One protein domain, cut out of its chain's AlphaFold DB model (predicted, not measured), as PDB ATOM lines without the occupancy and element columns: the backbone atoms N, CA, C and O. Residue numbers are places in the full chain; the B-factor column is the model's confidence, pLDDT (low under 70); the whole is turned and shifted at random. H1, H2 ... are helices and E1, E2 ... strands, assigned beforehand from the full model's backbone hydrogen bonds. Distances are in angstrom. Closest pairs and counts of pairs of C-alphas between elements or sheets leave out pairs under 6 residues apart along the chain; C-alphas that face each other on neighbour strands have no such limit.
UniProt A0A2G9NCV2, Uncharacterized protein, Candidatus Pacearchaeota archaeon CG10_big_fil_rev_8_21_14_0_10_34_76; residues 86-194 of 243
ATOM      1  N   PHE A  86      45.072 -29.598  -5.515       55.22
ATOM      2  CA  PHE A  86      46.383 -29.746  -6.141       55.22
ATOM      3  C   PHE A  86      46.235 -30.264  -7.570       55.22
ATOM      4  O   PHE A  86      45.694 -31.353  -7.777       55.22
ATOM      5  N   TYR A  87      46.806 -29.548  -8.533       53.94
ATOM      6  CA  TYR A  87      46.783 -29.931  -9.943       53.94
ATOM      7  C   TYR A  87      48.146 -30.512 -10.337       53.94
ATOM      8  O   TYR A  87      49.039 -29.807 -10.791       53.94
ATOM      9  N   GLN A  88      48.343 -31.814 -10.101       47.75
ATOM     10  CA  GLN A  88      49.590 -32.491 -10.472       47.75
ATOM     11  C   GLN A  88      49.530 -33.057 -11.899       47.75
ATOM     12  O   GLN A  88      48.556 -33.731 -12.255       47.75
ATOM     13  N   PRO A  89      50.605 -32.912 -12.692       41.72
ATOM     14  CA  PRO A  89      50.777 -33.661 -13.933       41.72
ATOM     15  C   PRO A  89      50.627 -35.177 -13.710       41.72
ATOM     16  O   PRO A  89      51.143 -35.695 -12.715       41.72
ATOM     17  N   PRO A  90      49.970 -35.942 -14.607       46.91
ATOM     18  CA  PRO A  90      49.333 -35.550 -15.871       46.91
ATOM     19  C   PRO A  90      47.835 -35.209 -15.729       46.91
ATOM     20  O   PRO A  90      47.131 -35.144 -16.731       46.91
ATOM     21  N   LYS A  91      47.319 -35.077 -14.502       47.44
ATOM     22  CA  LYS A  91      45.895 -34.852 -14.205       47.44
ATOM     23  C   LYS A  91      45.601 -33.364 -14.053       47.44
ATOM     24  O   LYS A  91      45.032 -32.930 -13.054       47.44
ATOM     25  N   TYR A  92      46.058 -32.594 -15.027       50.94
ATOM     26  CA  TYR A  92      45.734 -31.187 -15.112       50.94
ATOM     27  C   TYR A  92      44.325 -31.058 -15.703       50.94
ATOM     28  O   TYR A  92      44.067 -31.561 -16.789       50.94
ATOM     29  N   ILE A  93      43.394 -30.477 -14.946       59.66
ATOM     30  CA  ILE A  93      42.033 -30.184 -15.406       59.66
ATOM     31  C   ILE A  93      41.894 -28.666 -15.322       59.66
ATOM     32  O   ILE A  93      41.591 -28.131 -14.259       59.66
ATOM     33  N   CYS A  94      42.195 -27.967 -16.422       60.06
ATOM     34  CA  CYS A  94      42.261 -26.502 -16.453       60.06
ATOM     35  C   CYS A  94      40.945 -25.844 -16.015       60.06
ATOM     36  O   CYS A  94      40.958 -24.829 -15.325       60.06
ATOM     37  N   GLY A  95      39.810 -26.444 -16.388       58.81
ATOM     38  CA  GLY A  95      38.489 -25.939 -16.016       58.81
ATOM     39  C   GLY A  95      38.255 -25.923 -14.502       58.81
ATOM     40  O   GLY A  95      37.781 -24.915 -13.978       58.81
ATOM     41  N   ASP A  96      38.647 -26.993 -13.798       65.56
ATOM     42  CA  ASP A  96      38.489 -27.101 -12.344       65.56
ATOM     43  C   ASP A  96      39.315 -26.019 -11.644       65.56
ATOM     44  O   ASP A  96      38.836 -25.371 -10.719       65.56
ATOM     45  N   PHE A  97      40.546 -25.790 -12.113       72.19
ATOM     46  CA  PHE A  97      41.380 -24.696 -11.620       72.19
ATOM     47  C   PHE A  97      40.727 -23.337 -11.856       72.19
ATOM     48  O   PHE A  97      40.599 -22.560 -10.910       72.19
ATOM     49  N   ALA A  98      40.311 -23.055 -13.091       74.12
ATOM     50  CA  ALA A  98      39.792 -21.745 -13.452       74.12
ATOM     51  C   ALA A  98      38.519 -21.398 -12.662       74.12
ATOM     52  O   ALA A  98      38.324 -20.250 -12.254       74.12
ATOM     53  N   TYR A  99      37.677 -22.393 -12.384       73.44
ATOM     54  CA  TYR A  99      36.510 -22.230 -11.528       73.44
ATOM     55  C   TYR A  99      36.883 -21.983 -10.063       73.44
ATOM     56  O   TYR A  99      36.567 -20.920  -9.526       73.44
ATOM     57  N   ASP A 100      37.599 -22.928  -9.445       74.25
ATOM     58  CA  ASP A 100      37.953 -22.891  -8.021       74.25
ATOM     59  C   ASP A 100      38.769 -21.625  -7.682       74.25
ATOM     60  O   ASP A 100      38.642 -21.051  -6.601       74.25
ATOM     61  N   PHE A 101      39.602 -21.154  -8.618       78.75
ATOM     62  CA  PHE A 101      40.340 -19.902  -8.473       78.75
ATOM     63  C   PHE A 101      39.408 -18.688  -8.441       78.75
ATOM     64  O   PHE A 101      39.555 -17.834  -7.567       78.75
ATOM     65  N   CYS A 102      38.436 -18.598  -9.358       78.62
ATOM     66  CA  CYS A 102      37.484 -17.491  -9.327       78.62
ATOM     67  C   CYS A 102      36.626 -17.509  -8.057       78.62
ATOM     68  O   CYS A 102      36.416 -16.435  -7.497       78.62
ATOM     69  N   GLU A 103      36.204 -18.682  -7.573       78.19
ATOM     70  CA  GLU A 103      35.499 -18.830  -6.288       78.19
ATOM     71  C   GLU A 103      36.365 -18.324  -5.119       78.19
ATOM     72  O   GLU A 103      35.939 -17.479  -4.334       78.19
ATOM     73  N   ALA A 104      37.632 -18.744  -5.050       77.12
ATOM     74  CA  ALA A 104      38.556 -18.344  -3.985       77.12
ATOM     75  C   ALA A 104      38.896 -16.839  -3.972       77.12
ATOM     76  O   ALA A 104      39.400 -16.328  -2.969       77.12
ATOM     77  N   THR A 105      38.651 -16.129  -5.078       78.75
ATOM     78  CA  THR A 105      38.939 -14.691  -5.212       78.75
ATOM     79  C   THR A 105      37.757 -13.783  -4.881       78.75
ATOM     80  O   THR A 105      37.959 -12.577  -4.773       78.75
ATOM     81  N   GLU A 106      36.543 -14.317  -4.708       77.31
ATOM     82  CA  GLU A 106      35.339 -13.488  -4.521       77.31
ATOM     83  C   GLU A 106      35.375 -12.624  -3.255       77.31
ATOM     84  O   GLU A 106      34.852 -11.510  -3.256       77.31
ATOM     85  N   ASP A 107      36.022 -13.114  -2.198       77.19
ATOM     86  CA  ASP A 107      36.120 -12.429  -0.907       77.19
ATOM     87  C   ASP A 107      37.314 -11.451  -0.814       77.19
ATOM     88  O   ASP A 107      37.559 -10.869   0.246       77.19
ATOM     89  N   ILE A 108      38.081 -11.266  -1.896       79.38
ATOM     90  CA  ILE A 108      39.252 -10.377  -1.927       79.38
ATOM     91  C   ILE A 108      38.830  -8.987  -2.400       79.38
ATOM     92  O   ILE A 108      38.508  -8.794  -3.570       79.38
ATOM     93  N   GLU A 109      38.875  -8.003  -1.499       81.94
ATOM     94  CA  GLU A 109      38.365  -6.643  -1.732       81.94
ATOM     95  C   GLU A 109      39.035  -5.935  -2.921       81.94
ATOM     96  O   GLU A 109      38.390  -5.172  -3.642       81.94
ATOM     97  N   GLU A 110      40.319  -6.197  -3.158       84.44
ATOM     98  CA  GLU A 110      41.086  -5.576  -4.235       84.44
ATOM     99  C   GLU A 110      40.686  -6.098  -5.623       84.44
ATOM    100  O   GLU A 110      40.808  -5.367  -6.615       84.44
ATOM    101  N   ILE A 111      40.200  -7.344  -5.709       86.38
ATOM    102  CA  ILE A 111      39.819  -7.994  -6.966       86.38
ATOM    103  C   ILE A 111      38.381  -7.619  -7.316       86.38
ATOM    104  O   ILE A 111      37.406  -8.130  -6.779       86.38
ATOM    105  N   SER A 112      38.253  -6.727  -8.293       86.44
ATOM    106  CA  SER A 112      36.960  -6.247  -8.785       86.44
ATOM    107  C   SER A 112      36.244  -7.231  -9.715       86.44
ATOM    108  O   SER A 112      35.021  -7.183  -9.836       86.44
ATOM    109  N   GLU A 113      36.987  -8.103 -10.403       87.62
ATOM    110  CA  GLU A 113      36.428  -9.046 -11.371       87.62
ATOM    111  C   GLU A 113      37.336 -10.274 -11.528       87.62
ATOM    112  O   GLU A 113      38.553 -10.136 -11.611       87.62
ATOM    113  N   CYS A 114      36.732 -11.463 -11.617       85.56
ATOM    114  CA  CYS A 114      37.388 -12.692 -12.068       85.56
ATOM    115  C   CYS A 114      36.525 -13.329 -13.154       85.56
ATOM    116  O   CYS A 114      35.328 -13.562 -12.938       85.56
ATOM    117  N   MET A 115      37.143 -13.588 -14.301       84.69
ATOM    118  CA  MET A 115      36.576 -14.282 -15.449       84.69
ATOM    119  C   MET A 115      37.436 -15.495 -15.785       84.69
ATOM    120  O   MET A 115      38.633 -15.545 -15.498       84.69
ATOM    121  N   ILE A 116      36.811 -16.473 -16.416       79.31
ATOM    122  CA  ILE A 116      37.478 -17.638 -16.974       79.31
ATOM    123  C   ILE A 116      37.754 -17.322 -18.440       79.31
ATOM    124  O   ILE A 116      36.837 -16.991 -19.194       79.31
ATOM    125  N   LEU A 117      39.027 -17.379 -18.812       81.81
ATOM    126  CA  LEU A 117      39.501 -17.239 -20.181       81.81
ATOM    127  C   LEU A 117      39.683 -18.641 -20.758       81.81
ATOM    128  O   LEU A 117      40.548 -19.381 -20.293       81.81
ATOM    129  N   SER A 118      38.879 -19.004 -21.751       75.31
ATOM    130  CA  SER A 118      38.947 -20.313 -22.406       75.31
ATOM    131  C   SER A 118      39.232 -20.199 -23.896       75.31
ATOM    132  O   SER A 118      38.654 -19.345 -24.566       75.31
ATOM    133  N   PHE A 119      40.056 -21.101 -24.418       68.69
ATOM    134  CA  PHE A 119      40.327 -21.279 -25.846       68.69
ATOM    135  C   PHE A 119      40.588 -22.768 -26.112       68.69
ATOM    136  O   PHE A 119      41.293 -23.421 -25.339       68.69
ATOM    137  N   ASP A 120      39.970 -23.320 -27.162       67.31
ATOM    138  CA  ASP A 120      39.912 -24.769 -27.430       67.31
ATOM    139  C   ASP A 120      39.500 -25.584 -26.184       67.31
ATOM    140  O   ASP A 120      38.409 -25.405 -25.638       67.31
ATOM    141  N   THR A 121      40.378 -26.470 -25.719       58.81
ATOM    142  CA  THR A 121      40.217 -27.336 -24.554       58.81
ATOM    143  C   THR A 121      40.924 -26.769 -23.329       58.81
ATOM    144  O   THR A 121      41.050 -27.455 -22.323       58.81
ATOM    145  N   HIS A 122      41.408 -25.529 -23.384       69.31
ATOM    146  CA  HIS A 122      42.174 -24.909 -22.311       69.31
ATOM    147  C   HIS A 122      41.381 -23.803 -21.618       69.31
ATOM    148  O   HIS A 122      40.588 -23.096 -22.238       69.31
ATOM    149  N   ALA A 123      41.600 -23.654 -20.312       74.44
ATOM    150  CA  ALA A 123      40.950 -22.632 -19.502       74.44
ATOM    151  C   ALA A 123      41.898 -22.105 -18.421       74.44
ATOM    152  O   ALA A 123      42.567 -22.871 -17.735       74.44
ATOM    153  N   ILE A 124      41.946 -20.792 -18.260       79.88
ATOM    154  CA  ILE A 124      42.728 -20.087 -17.238       79.88
ATOM    155  C   ILE A 124      41.894 -18.931 -16.682       79.88
ATOM    156  O   ILE A 124      40.712 -18.797 -17.007       79.88
ATOM    157  N   ASN A 125      42.485 -18.083 -15.843       85.50
ATOM    158  CA  ASN A 125      41.783 -16.947 -15.261       85.50
ATOM    159  C   ASN A 125      42.255 -15.623 -15.842       85.50
ATOM    160  O   ASN A 125      43.442 -15.422 -16.087       85.50
ATOM    161  N   LEU A 126      41.311 -14.696 -15.973       89.31
ATOM    162  CA  LEU A 126      41.575 -13.277 -16.118       89.31
ATOM    163  C   LEU A 126      40.993 -12.552 -14.905       89.31
ATOM    164  O   LEU A 126      39.803 -12.682 -14.611       89.31
ATOM    165  N   ILE A 127      41.816 -11.777 -14.208       88.88
ATOM    166  CA  ILE A 127      41.394 -10.958 -13.069       88.88
ATOM    167  C   ILE A 127      41.548  -9.475 -13.380       88.88
ATOM    168  O   ILE A 127      42.494  -9.066 -14.055       88.88
ATOM    169  N   LYS A 128      40.638  -8.660 -12.842       90.56
ATOM    170  CA  LYS A 128      40.788  -7.203 -12.789       90.56
ATOM    171  C   LYS A 128      40.817  -6.739 -11.349       90.56
ATOM    172  O   LYS A 128      39.923  -7.074 -10.569       90.56
ATOM    173  N   PHE A 129      41.792  -5.915 -11.003       88.44
ATOM    174  CA  PHE A 129      41.953  -5.419  -9.638       88.44
ATOM    175  C   PHE A 129      42.475  -3.981  -9.628       88.44
ATOM    176  O   PHE A 129      42.933  -3.459 -10.651       88.44
ATOM    177  N   THR A 130      42.365  -3.327  -8.474       87.56
ATOM    178  CA  THR A 130      42.916  -1.984  -8.246       87.56
ATOM    179  C   THR A 130      44.058  -2.073  -7.244       87.56
ATOM    180  O   THR A 130      43.896  -2.678  -6.189       87.56
ATOM    181  N   ASP A 131      45.213  -1.497  -7.571       84.81
ATOM    182  CA  ASP A 131      46.361  -1.488  -6.662       84.81
ATOM    183  C   ASP A 131      46.225  -0.443  -5.538       84.81
ATOM    184  O   ASP A 131      45.319   0.394  -5.528       84.81
ATOM    185  N   GLU A 132      47.171  -0.454  -4.594       84.19
ATOM    186  CA  GLU A 132      47.218   0.486  -3.463       84.19
ATOM    187  C   GLU A 132      47.299   1.967  -3.891       84.19
ATOM    188  O   GLU A 132      46.974   2.864  -3.109       84.19
ATOM    189  N   ASN A 133      47.722   2.239  -5.131       85.62
ATOM    190  CA  ASN A 133      47.821   3.581  -5.705       85.62
ATOM    191  C   ASN A 133      46.564   3.985  -6.497       85.62
ATOM    192  O   ASN A 133      46.523   5.085  -7.055       85.62
ATOM    193  N   GLY A 134      45.541   3.128  -6.556       85.62
ATOM    194  CA  GLY A 134      44.308   3.367  -7.301       85.62
ATOM    195  C   GLY A 134      44.406   3.081  -8.803       85.62
ATOM    196  O   GLY A 134      43.489   3.443  -9.541       85.62
ATOM    197  N   LYS A 135      45.492   2.464  -9.286       87.56
ATOM    198  CA  LYS A 135      45.639   2.080 -10.698       87.56
ATOM    199  C   LYS A 135      44.943   0.741 -10.946       87.56
ATOM    200  O   LYS A 135      45.051  -0.181 -10.140       87.56
ATOM    201  N   ARG A 136      44.225   0.644 -12.069       90.38
ATOM    202  CA  ARG A 136      43.491  -0.560 -12.483       90.38
ATOM    203  C   ARG A 136      44.342  -1.422 -13.406       90.38
ATOM    204  O   ARG A 136      45.004  -0.911 -14.314       90.38
ATOM    205  N   TRP A 137      44.287  -2.724 -13.171       89.06
ATOM    206  CA  TRP A 137      45.114  -3.723 -13.833       89.06
ATOM    207  C   TRP A 137      44.265  -4.891 -14.321       89.06
ATOM    208  O   TRP A 137      43.244  -5.220 -13.713       89.06
ATOM    209  N   VAL A 138      44.724  -5.518 -15.400       90.69
ATOM    210  CA  VAL A 138      44.189  -6.766 -15.945       90.69
ATOM    211  C   VAL A 138      45.310  -7.792 -15.932       90.69
ATOM    212  O   VAL A 138      46.388  -7.512 -16.455       90.69
ATOM    213  N   CYS A 139      45.072  -8.960 -15.336       87.44
ATOM    214  CA  CYS A 139      46.054 -10.037 -15.308       87.44
ATOM    215  C   CYS A 139      45.479 -11.352 -15.799       87.44
ATOM    216  O   CYS A 139      44.383 -11.739 -15.400       87.44
ATOM    217  N   VAL A 140      46.279 -12.073 -16.572       87.94
ATOM    218  CA  VAL A 140      46.066 -13.485 -16.878       87.94
ATOM    219  C   VAL A 140      46.828 -14.317 -15.851       87.94
ATOM    220  O   VAL A 140      47.992 -14.024 -15.571       87.94
ATOM    221  N   VAL A 141      46.175 -15.327 -15.278       83.50
ATOM    222  CA  VAL A 141      46.725 -16.171 -14.207       83.50
ATOM    223  C   VAL A 141      46.664 -17.640 -14.609       83.50
ATOM    224  O   VAL A 141      45.607 -18.145 -14.989       83.50
ATOM    225  N   GLU A 142      47.805 -18.318 -14.500       77.88
ATOM    226  CA  GLU A 142      47.997 -19.734 -14.831       77.88
ATOM    227  C   GLU A 142      48.185 -20.544 -13.528       77.88
ATOM    228  O   GLU A 142      48.632 -20.002 -12.506       77.88
ATOM    229  N   PRO A 143      47.767 -21.819 -13.493       70.44
ATOM    230  CA  PRO A 143      47.818 -22.626 -12.282       70.44
ATOM    231  C   PRO A 143      49.229 -22.864 -11.764       70.44
ATOM    232  O   PRO A 143      50.221 -22.863 -12.479       70.44
ATOM    233  N   GLN A 144      49.308 -23.155 -10.470       63.66
ATOM    234  CA  GLN A 144      50.555 -23.576  -9.851       63.66
ATOM    235  C   GLN A 144      50.838 -25.050 -10.158       63.66
ATOM    236  O   GLN A 144      50.074 -25.915  -9.720       63.66
ATOM    237  N   PRO A 145      51.982 -25.377 -10.785       55.09
ATOM    238  CA  PRO A 145      52.453 -26.757 -10.829       55.09
ATOM    239  C   PRO A 145      53.001 -27.233  -9.467       55.09
ATOM    240  O   PRO A 145      53.245 -28.426  -9.292       55.09
ATOM    241  N   ASP A 146      53.221 -26.319  -8.511       56.41
ATOM    242  CA  ASP A 146      53.836 -26.578  -7.202       56.41
ATOM    243  C   ASP A 146      53.245 -25.657  -6.116       56.41
ATOM    244  O   ASP A 146      53.172 -24.446  -6.318       56.41
ATOM    245  N   ILE A 147      52.867 -26.224  -4.962       56.12
ATOM    246  CA  ILE A 147      52.206 -25.516  -3.845       56.12
ATOM    247  C   ILE A 147      53.078 -24.429  -3.209       56.12
ATOM    248  O   ILE A 147      52.565 -23.486  -2.610       56.12
ATOM    249  N   ASP A 148      54.398 -24.549  -3.340       56.38
ATOM    250  CA  ASP A 148      55.342 -23.619  -2.722       56.38
ATOM    251  C   ASP A 148      55.694 -22.426  -3.635       56.38
ATOM    252  O   ASP A 148      56.550 -21.603  -3.289       56.38
ATOM    253  N   LYS A 149      55.063 -22.309  -4.812       60.34
ATOM    254  CA  LYS A 149      55.344 -21.249  -5.794       60.34
ATOM    255  C   LYS A 149      54.185 -20.275  -5.922       60.34
ATOM    256  O   LYS A 149      53.034 -20.632  -5.740       60.34
ATOM    257  N   LYS A 150      54.496 -19.026  -6.272       65.81
ATOM    258  CA  LYS A 150      53.484 -18.046  -6.687       65.81
ATOM    259  C   LYS A 150      52.839 -18.496  -8.002       65.81
ATOM    260  O   LYS A 150      53.518 -19.122  -8.815       65.81
ATOM    261  N   TYR A 151      51.570 -18.145  -8.221       67.25
ATOM    262  CA  TYR A 151      50.934 -18.356  -9.523       67.25
ATOM    263  C   TYR A 151      51.705 -17.577 -10.598       67.25
ATOM    264  O   TYR A 151      51.945 -16.377 -10.400       67.25
ATOM    265  N   PRO A 152      52.118 -18.215 -11.702       74.44
ATOM    266  CA  PRO A 152      52.562 -17.483 -12.878       74.44
ATOM    267  C   PRO A 152      51.426 -16.585 -13.381       74.44
ATOM    268  O   PRO A 152      50.263 -16.985 -13.440       74.44
ATOM    269  N   HIS A 153      51.759 -15.330 -13.665       79.12
ATOM    270  CA  HIS A 153      50.794 -14.329 -14.093       79.12
ATOM    271  C   HIS A 153      51.469 -13.260 -14.947       79.12
ATOM    272  O   HIS A 153      52.663 -12.990 -14.808       79.12
ATOM    273  N   TYR A 154      50.656 -12.636 -15.788       85.44
ATOM    274  CA  TYR A 154      51.037 -11.569 -16.692       85.44
ATOM    275  C   TYR A 154      50.006 -10.469 -16.547       85.44
ATOM    276  O   TYR A 154      48.814 -10.730 -16.713       85.44
ATOM    277  N   CYS A 155      50.459  -9.266 -16.206       85.56
ATOM    278  CA  CYS A 155      49.586  -8.126 -15.993       85.56
ATOM    279  C   CYS A 155      49.938  -6.987 -16.936       85.56
ATOM    280  O   CYS A 155      51.110  -6.718 -17.197       85.56
ATOM    281  N   MET A 156      48.908  -6.262 -17.344       87.88
ATOM    282  CA  MET A 156      49.011  -4.971 -18.009       87.88
ATOM    283  C   MET A 156      48.009  -4.003 -17.390       87.88
ATOM    284  O   MET A 156      47.086  -4.404 -16.668       87.88
ATOM    285  N   SER A 157      48.200  -2.708 -17.613       89.00
ATOM    286  CA  SER A 157      47.208  -1.730 -17.177       89.00
ATOM    287  C   SER A 157      45.888  -1.937 -17.916       89.00
ATOM    288  O   SER A 157      45.849  -2.430 -19.040       89.00
ATOM    289  N   GLU A 158      44.783  -1.541 -17.287       89.81
ATOM    290  CA  GLU A 158      43.473  -1.639 -17.940       89.81
ATOM    291  C   GLU A 158      43.399  -0.789 -19.223       89.81
ATOM    292  O   GLU A 158      42.696  -1.152 -20.156       89.81
ATOM    293  N   GLU A 159      44.151   0.316 -19.286       88.12
ATOM    294  CA  GLU A 159      44.284   1.151 -20.486       88.12
ATOM    295  C   GLU A 159      44.951   0.378 -21.632       88.12
ATOM    296  O   GLU A 159      44.373   0.276 -22.708       88.12
ATOM    297  N   GLU A 160      46.102  -0.253 -21.372       89.19
ATOM    298  CA  GLU A 160      46.785  -1.108 -22.355       89.19
ATOM    299  C   GLU A 160      45.894  -2.263 -22.818       89.19
ATOM    300  O   GLU A 160      45.860  -2.566 -24.006       89.19
ATOM    301  N   TRP A 161      45.128  -2.867 -21.903       90.00
ATOM    302  CA  TRP A 161      44.187  -3.934 -22.240       90.00
ATOM    303  C   TRP A 161      43.064  -3.467 -23.174       90.00
ATOM    304  O   TRP A 161      42.660  -4.215 -24.059       90.00
ATOM    305  N   TYR A 162      42.536  -2.251 -22.996       88.25
ATOM    306  CA  TYR A 162      41.488  -1.718 -23.877       88.25
ATOM    307  C   TYR A 162      42.006  -1.285 -25.249       88.25
ATOM    308  O   TYR A 162      41.235  -1.294 -26.210       88.25
ATOM    309  N   ASP A 163      43.277  -0.903 -25.335       90.31
ATOM    310  CA  ASP A 163      43.930  -0.545 -26.597       90.31
ATOM    311  C   ASP A 163      44.426  -1.780 -27.375       90.31
ATOM    312  O   ASP A 163      44.749  -1.678 -28.562       90.31
ATOM    313  N   LEU A 164      44.479  -2.942 -26.719       86.88
ATOM    314  CA  LEU A 164      44.869  -4.226 -27.291       86.88
ATOM    315  C   LEU A 164      43.693  -4.895 -28.014       86.88
ATOM    316  O   LEU A 164      42.573  -4.948 -27.499       86.88
ATOM    317  N   ASP A 165      43.966  -5.508 -29.169       90.69
ATOM    318  CA  ASP A 165      43.077  -6.549 -29.688       90.69
ATOM    319  C   ASP A 165      43.306  -7.832 -28.880       90.69
ATOM    320  O   ASP A 165      44.188  -8.641 -29.168       90.69
ATOM    321  N   TRP A 166      42.596  -7.942 -27.758       87.88
ATOM    322  CA  TRP A 166      42.856  -8.991 -26.779       87.88
ATOM    323  C   TRP A 166      42.591 -10.397 -27.329       87.88
ATOM    324  O   TRP A 166      43.219 -11.340 -26.857       87.88
ATOM    325  N   GLU A 167      41.675 -10.550 -28.292       88.19
ATOM    326  CA  GLU A 167      41.380 -11.848 -28.906       88.19
ATOM    327  C   GLU A 167      42.602 -12.332 -29.685       88.19
ATOM    328  O   GLU A 167      43.106 -13.422 -29.407       88.19
ATOM    329  N   ASP A 168      43.129 -11.480 -30.567       89.94
ATOM    330  CA  ASP A 168      44.345 -11.752 -31.336       89.94
ATOM    331  C   ASP A 168      45.540 -11.985 -30.406       89.94
ATOM    332  O   ASP A 168      46.293 -12.940 -30.582       89.94
ATOM    333  N   TRP A 169      45.680 -11.186 -29.343       89.81
ATOM    334  CA  TRP A 169      46.749 -11.388 -28.366       89.81
ATOM    335  C   TRP A 169      46.654 -12.744 -27.655       89.81
ATOM    336  O   TRP A 169      47.674 -13.397 -27.444       89.81
ATOM    337  N   VAL A 170      45.452 -13.204 -27.289       87.25
ATOM    338  CA  VAL A 170      45.283 -14.537 -26.687       87.25
ATOM    339  C   VAL A 170      45.657 -15.632 -27.687       87.25
ATOM    340  O   VAL A 170      46.336 -16.583 -27.300       87.25
ATOM    341  N   VAL A 171      45.244 -15.508 -28.948       87.56
ATOM    342  CA  VAL A 171      45.575 -16.482 -29.999       87.56
ATOM    343  C   VAL A 171      47.087 -16.527 -30.224       87.56
ATOM    344  O   VAL A 171      47.702 -17.573 -30.023       87.56
ATOM    345  N   GLU A 172      47.708 -15.394 -30.543       87.69
ATOM    346  CA  GLU A 172      49.131 -15.324 -30.884       87.69
ATOM    347  C   GLU A 172      50.021 -15.596 -29.661       87.69
ATOM    348  O   GLU A 172      50.875 -16.480 -29.677       87.69
ATOM    349  N   THR A 173      49.822 -14.871 -28.556       85.56
ATOM    350  CA  THR A 173      50.751 -14.911 -27.413       85.56
ATOM    351  C   THR A 173      50.503 -16.107 -26.499       85.56
ATOM    352  O   THR A 173      51.450 -16.752 -26.044       85.56
ATOM    353  N   LEU A 174      49.242 -16.406 -26.168       84.38
ATOM    354  CA  LEU A 174      48.955 -17.505 -25.246       84.38
ATOM    355  C   LEU A 174      48.883 -18.837 -25.988       84.38
ATOM    356  O   LEU A 174      49.608 -19.761 -25.627       84.38
ATOM    357  N   CYS A 175      48.021 -18.959 -26.995       81.25
ATOM    358  CA  CYS A 175      47.761 -20.245 -27.640       81.25
ATOM    359  C   CYS A 175      48.949 -20.722 -28.490       81.25
ATOM    360  O   CYS A 175      49.457 -21.825 -28.266       81.25
ATOM    361  N   GLU A 176      49.418 -19.893 -29.423       83.69
ATOM    362  CA  GLU A 176      50.488 -20.268 -30.351       83.69
ATOM    363  C   GLU A 176      51.873 -20.181 -29.704       83.69
ATOM    364  O   GLU A 176      52.614 -21.160 -29.705       83.69
ATOM    365  N   GLU A 177      52.243 -19.038 -29.120       83.50
ATOM    366  CA  GLU A 177      53.605 -18.843 -28.603       83.50
ATOM    367  C   GLU A 177      53.859 -19.550 -27.265       83.50
ATOM    368  O   GLU A 177      54.902 -20.188 -27.092       83.50
ATOM    369  N   TYR A 178      52.949 -19.421 -26.294       77.88
ATOM    370  CA  TYR A 178      53.174 -19.957 -24.948       77.88
ATOM    371  C   TYR A 178      52.805 -21.441 -24.825       77.88
ATOM    372  O   TYR A 178      53.610 -22.226 -24.319       77.88
ATOM    373  N   TYR A 179      51.608 -21.834 -25.270       76.44
ATOM    374  CA  TYR A 179      51.152 -23.226 -25.184       76.44
ATOM    375  C   TYR A 179      51.646 -24.108 -26.341       76.44
ATOM    376  O   TYR A 179      51.529 -25.333 -26.237       76.44
ATOM    377  N   ASP A 180      52.224 -23.522 -27.401       79.38
ATOM    378  CA  ASP A 180      52.699 -24.233 -28.603       79.38
ATOM    379  C   ASP A 180      51.599 -25.124 -29.203       79.38
ATOM    380  O   ASP A 180      51.797 -26.289 -29.570       79.38
ATOM    381  N   PHE A 181      50.371 -24.600 -29.218       79.56
ATOM    382  CA  PHE A 181      49.240 -25.274 -29.835       79.56
ATOM    383  C   PHE A 181      49.266 -25.065 -31.350       79.56
ATOM    384  O   PHE A 181      49.745 -24.064 -31.871       79.56
ATOM    385  N   SER A 182      48.751 -26.051 -32.084       80.19
ATOM    386  CA  SER A 182      48.598 -25.937 -33.533       80.19
ATOM    387  C   SER A 182      47.575 -24.862 -33.889       80.19
ATOM    388  O   SER A 182      46.584 -24.730 -33.180       80.19
ATOM    389  N   GLU A 183      47.724 -24.239 -35.059       80.25
ATOM    390  CA  GLU A 183      46.747 -23.301 -35.636       80.25
ATOM    391  C   GLU A 183      45.302 -23.838 -35.556       80.25
ATOM    392  O   GLU A 183      44.418 -23.139 -35.093       80.25
ATOM    393  N   GLU A 184      45.066 -25.127 -35.845       77.44
ATOM    394  CA  GLU A 184      43.738 -25.766 -35.715       77.44
ATOM    395  C   GLU A 184      43.143 -25.699 -34.292       77.44
ATOM    396  O   GLU A 184      41.930 -25.621 -34.125       77.44
ATOM    397  N   LYS A 185      43.989 -25.718 -33.259       68.62
ATOM    398  CA  LYS A 185      43.578 -25.551 -31.857       68.62
ATOM    399  C   LYS A 185      43.476 -24.078 -31.464       68.62
ATOM    400  O   LYS A 185      42.763 -23.759 -30.524       68.62
ATOM    401  N   CYS A 186      44.170 -23.182 -32.153       75.25
ATOM    402  CA  CYS A 186      44.122 -21.748 -31.877       75.25
ATOM    403  C   CYS A 186      43.060 -21.004 -32.702       75.25
ATOM    404  O   CYS A 186      42.687 -19.896 -32.341       75.25
ATOM    405  N   ASP A 187      42.490 -21.645 -33.728       72.00
ATOM    406  CA  ASP A 187      41.375 -21.128 -34.541       72.00
ATOM    407  C   ASP A 187      40.052 -21.039 -33.749       72.00
ATOM    408  O   ASP A 187      39.067 -20.431 -34.176       72.00
ATOM    409  N   PHE A 188      40.006 -21.618 -32.543       67.62
ATOM    410  CA  PHE A 188      38.892 -21.424 -31.625       67.62
ATOM    411  C   PHE A 188      38.939 -20.027 -31.013       67.62
ATOM    412  O   PHE A 188      39.813 -19.715 -30.206       67.62
ATOM    413  N   LYS A 189      37.921 -19.221 -31.333       70.88
ATOM    414  CA  LYS A 189      37.757 -17.879 -30.772       70.88
ATOM    415  C   LYS A 189      37.837 -17.912 -29.233       70.88
ATOM    416  O   LYS A 189      37.007 -18.587 -28.612       70.88
ATOM    417  N   PRO A 190      38.775 -17.165 -28.618       76.75
ATOM    418  CA  PRO A 190      38.859 -17.040 -27.172       76.75
ATOM    419  C   PRO A 190      37.552 -16.531 -26.566       76.75
ATOM    420  O   PRO A 190      36.889 -15.645 -27.109       76.75
ATOM    421  N   LEU A 191      37.188 -17.073 -25.407       72.50
ATOM    422  CA  LEU A 191      35.990 -16.690 -24.670       72.50
ATOM    423  C   LEU A 191      36.367 -16.216 -23.271       72.50
ATOM    424  O   LEU A 191      37.099 -16.890 -22.550       72.50
ATOM    425  N   LEU A 192      35.801 -15.078 -22.879       75.25
ATOM    426  CA  LEU A 192      35.784 -14.607 -21.501       75.25
ATOM    427  C   LEU A 192      34.392 -14.848 -20.932       75.25
ATOM    428  O   LEU A 192      33.410 -14.263 -21.391       75.25
ATOM    429  N   VAL A 193      34.305 -15.731 -19.943       70.44
ATOM    430  CA  VAL A 193      33.036 -16.155 -19.350       70.44
ATOM    431  C   VAL A 193      33.113 -16.077 -17.827       70.44
ATOM    432  O   VAL A 193      34.134 -16.438 -17.240       70.44
ATOM    433  N   PRO A 194      32.071 -15.597 -17.133       68.62
ATOM    434  CA  PRO A 194      32.072 -15.594 -15.678       68.62
ATOM    435  C   PRO A 194      31.662 -16.973 -15.128       68.62
ATOM    436  O   PRO A 194      31.171 -17.843 -15.855       68.62
TER     437      PRO A 194
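AT A GLANCE: This is residues 86 to 194 of the 243 residues of an uncharacterized protein of Candidatus Pacearchaeota archaeon CG10_big_fil_rev_8_21_14_0_10_34_76 (UniProt A0A2G9NCV2). A strongly twisted antiparallel sheet, in the order E4 E3 E2 E1 E5, lies between helices, with H1 along one face and H2 and H3 on the other. H4 packs on H3. The 109 printed residues hold H1 E1 E2 E3 E4 H2 H3 H4 E5 along the chain, mixed helices and strands. The whole is compact, with a radius of gyration of the C-alphas of 14.1 A and spans of 41 by 35 by 23 A.

HOW THE PARTS SIT: Start at H1, residues 94 to 105, which runs along E2, residues 122 to 130, at a height over the sheet of 8.1 A; the closest C-alphas are Ala 98 and Ile 124, 5.1 A. E1, residues 111 to 119, E2, E3, residues 136 to 141, and E4, residues 153 to 157, form a meander, each strand the antiparallel neighbour of the one before; look at N 124 and O 117, 2.8 A, N 139 and O 127, 2.9 A, and N 154 and O 140, 3.0 A. H2, residues 158 to 163, is on the opposite face from H1; C-alphas 158 and 137 are its closest to E3, 4.9 A. H3, residues 166 to 178, is on the same face as H2. H4, residues 183 to 186, touches H3 at residues 171 to 176 alone, closest at C-alphas 171 and 186, 5.8 A. E5, residues 191 to 193, is antiparallel to E1, with N 118 and O 191 2.9 A apart. O i to N i+4 pairs are within hydrogen-bond range throughout H1 and H2, 7 of 9 in H3; H4 is too short.

IN THESE COORDINATES: Find C-alpha 94 at (42.261, -26.502, -16.453); H1 spans 16.6 A, E1 23.1 A, E2 26.9 A. E5 ends at C-alpha 193, (33.036, -16.155, -19.350).

THE WHOLE: The printed part has no cut; E3 to E4 is a long link. Confidence is under 70 in 26 residues, among them 86 to 96 and 144 to 151.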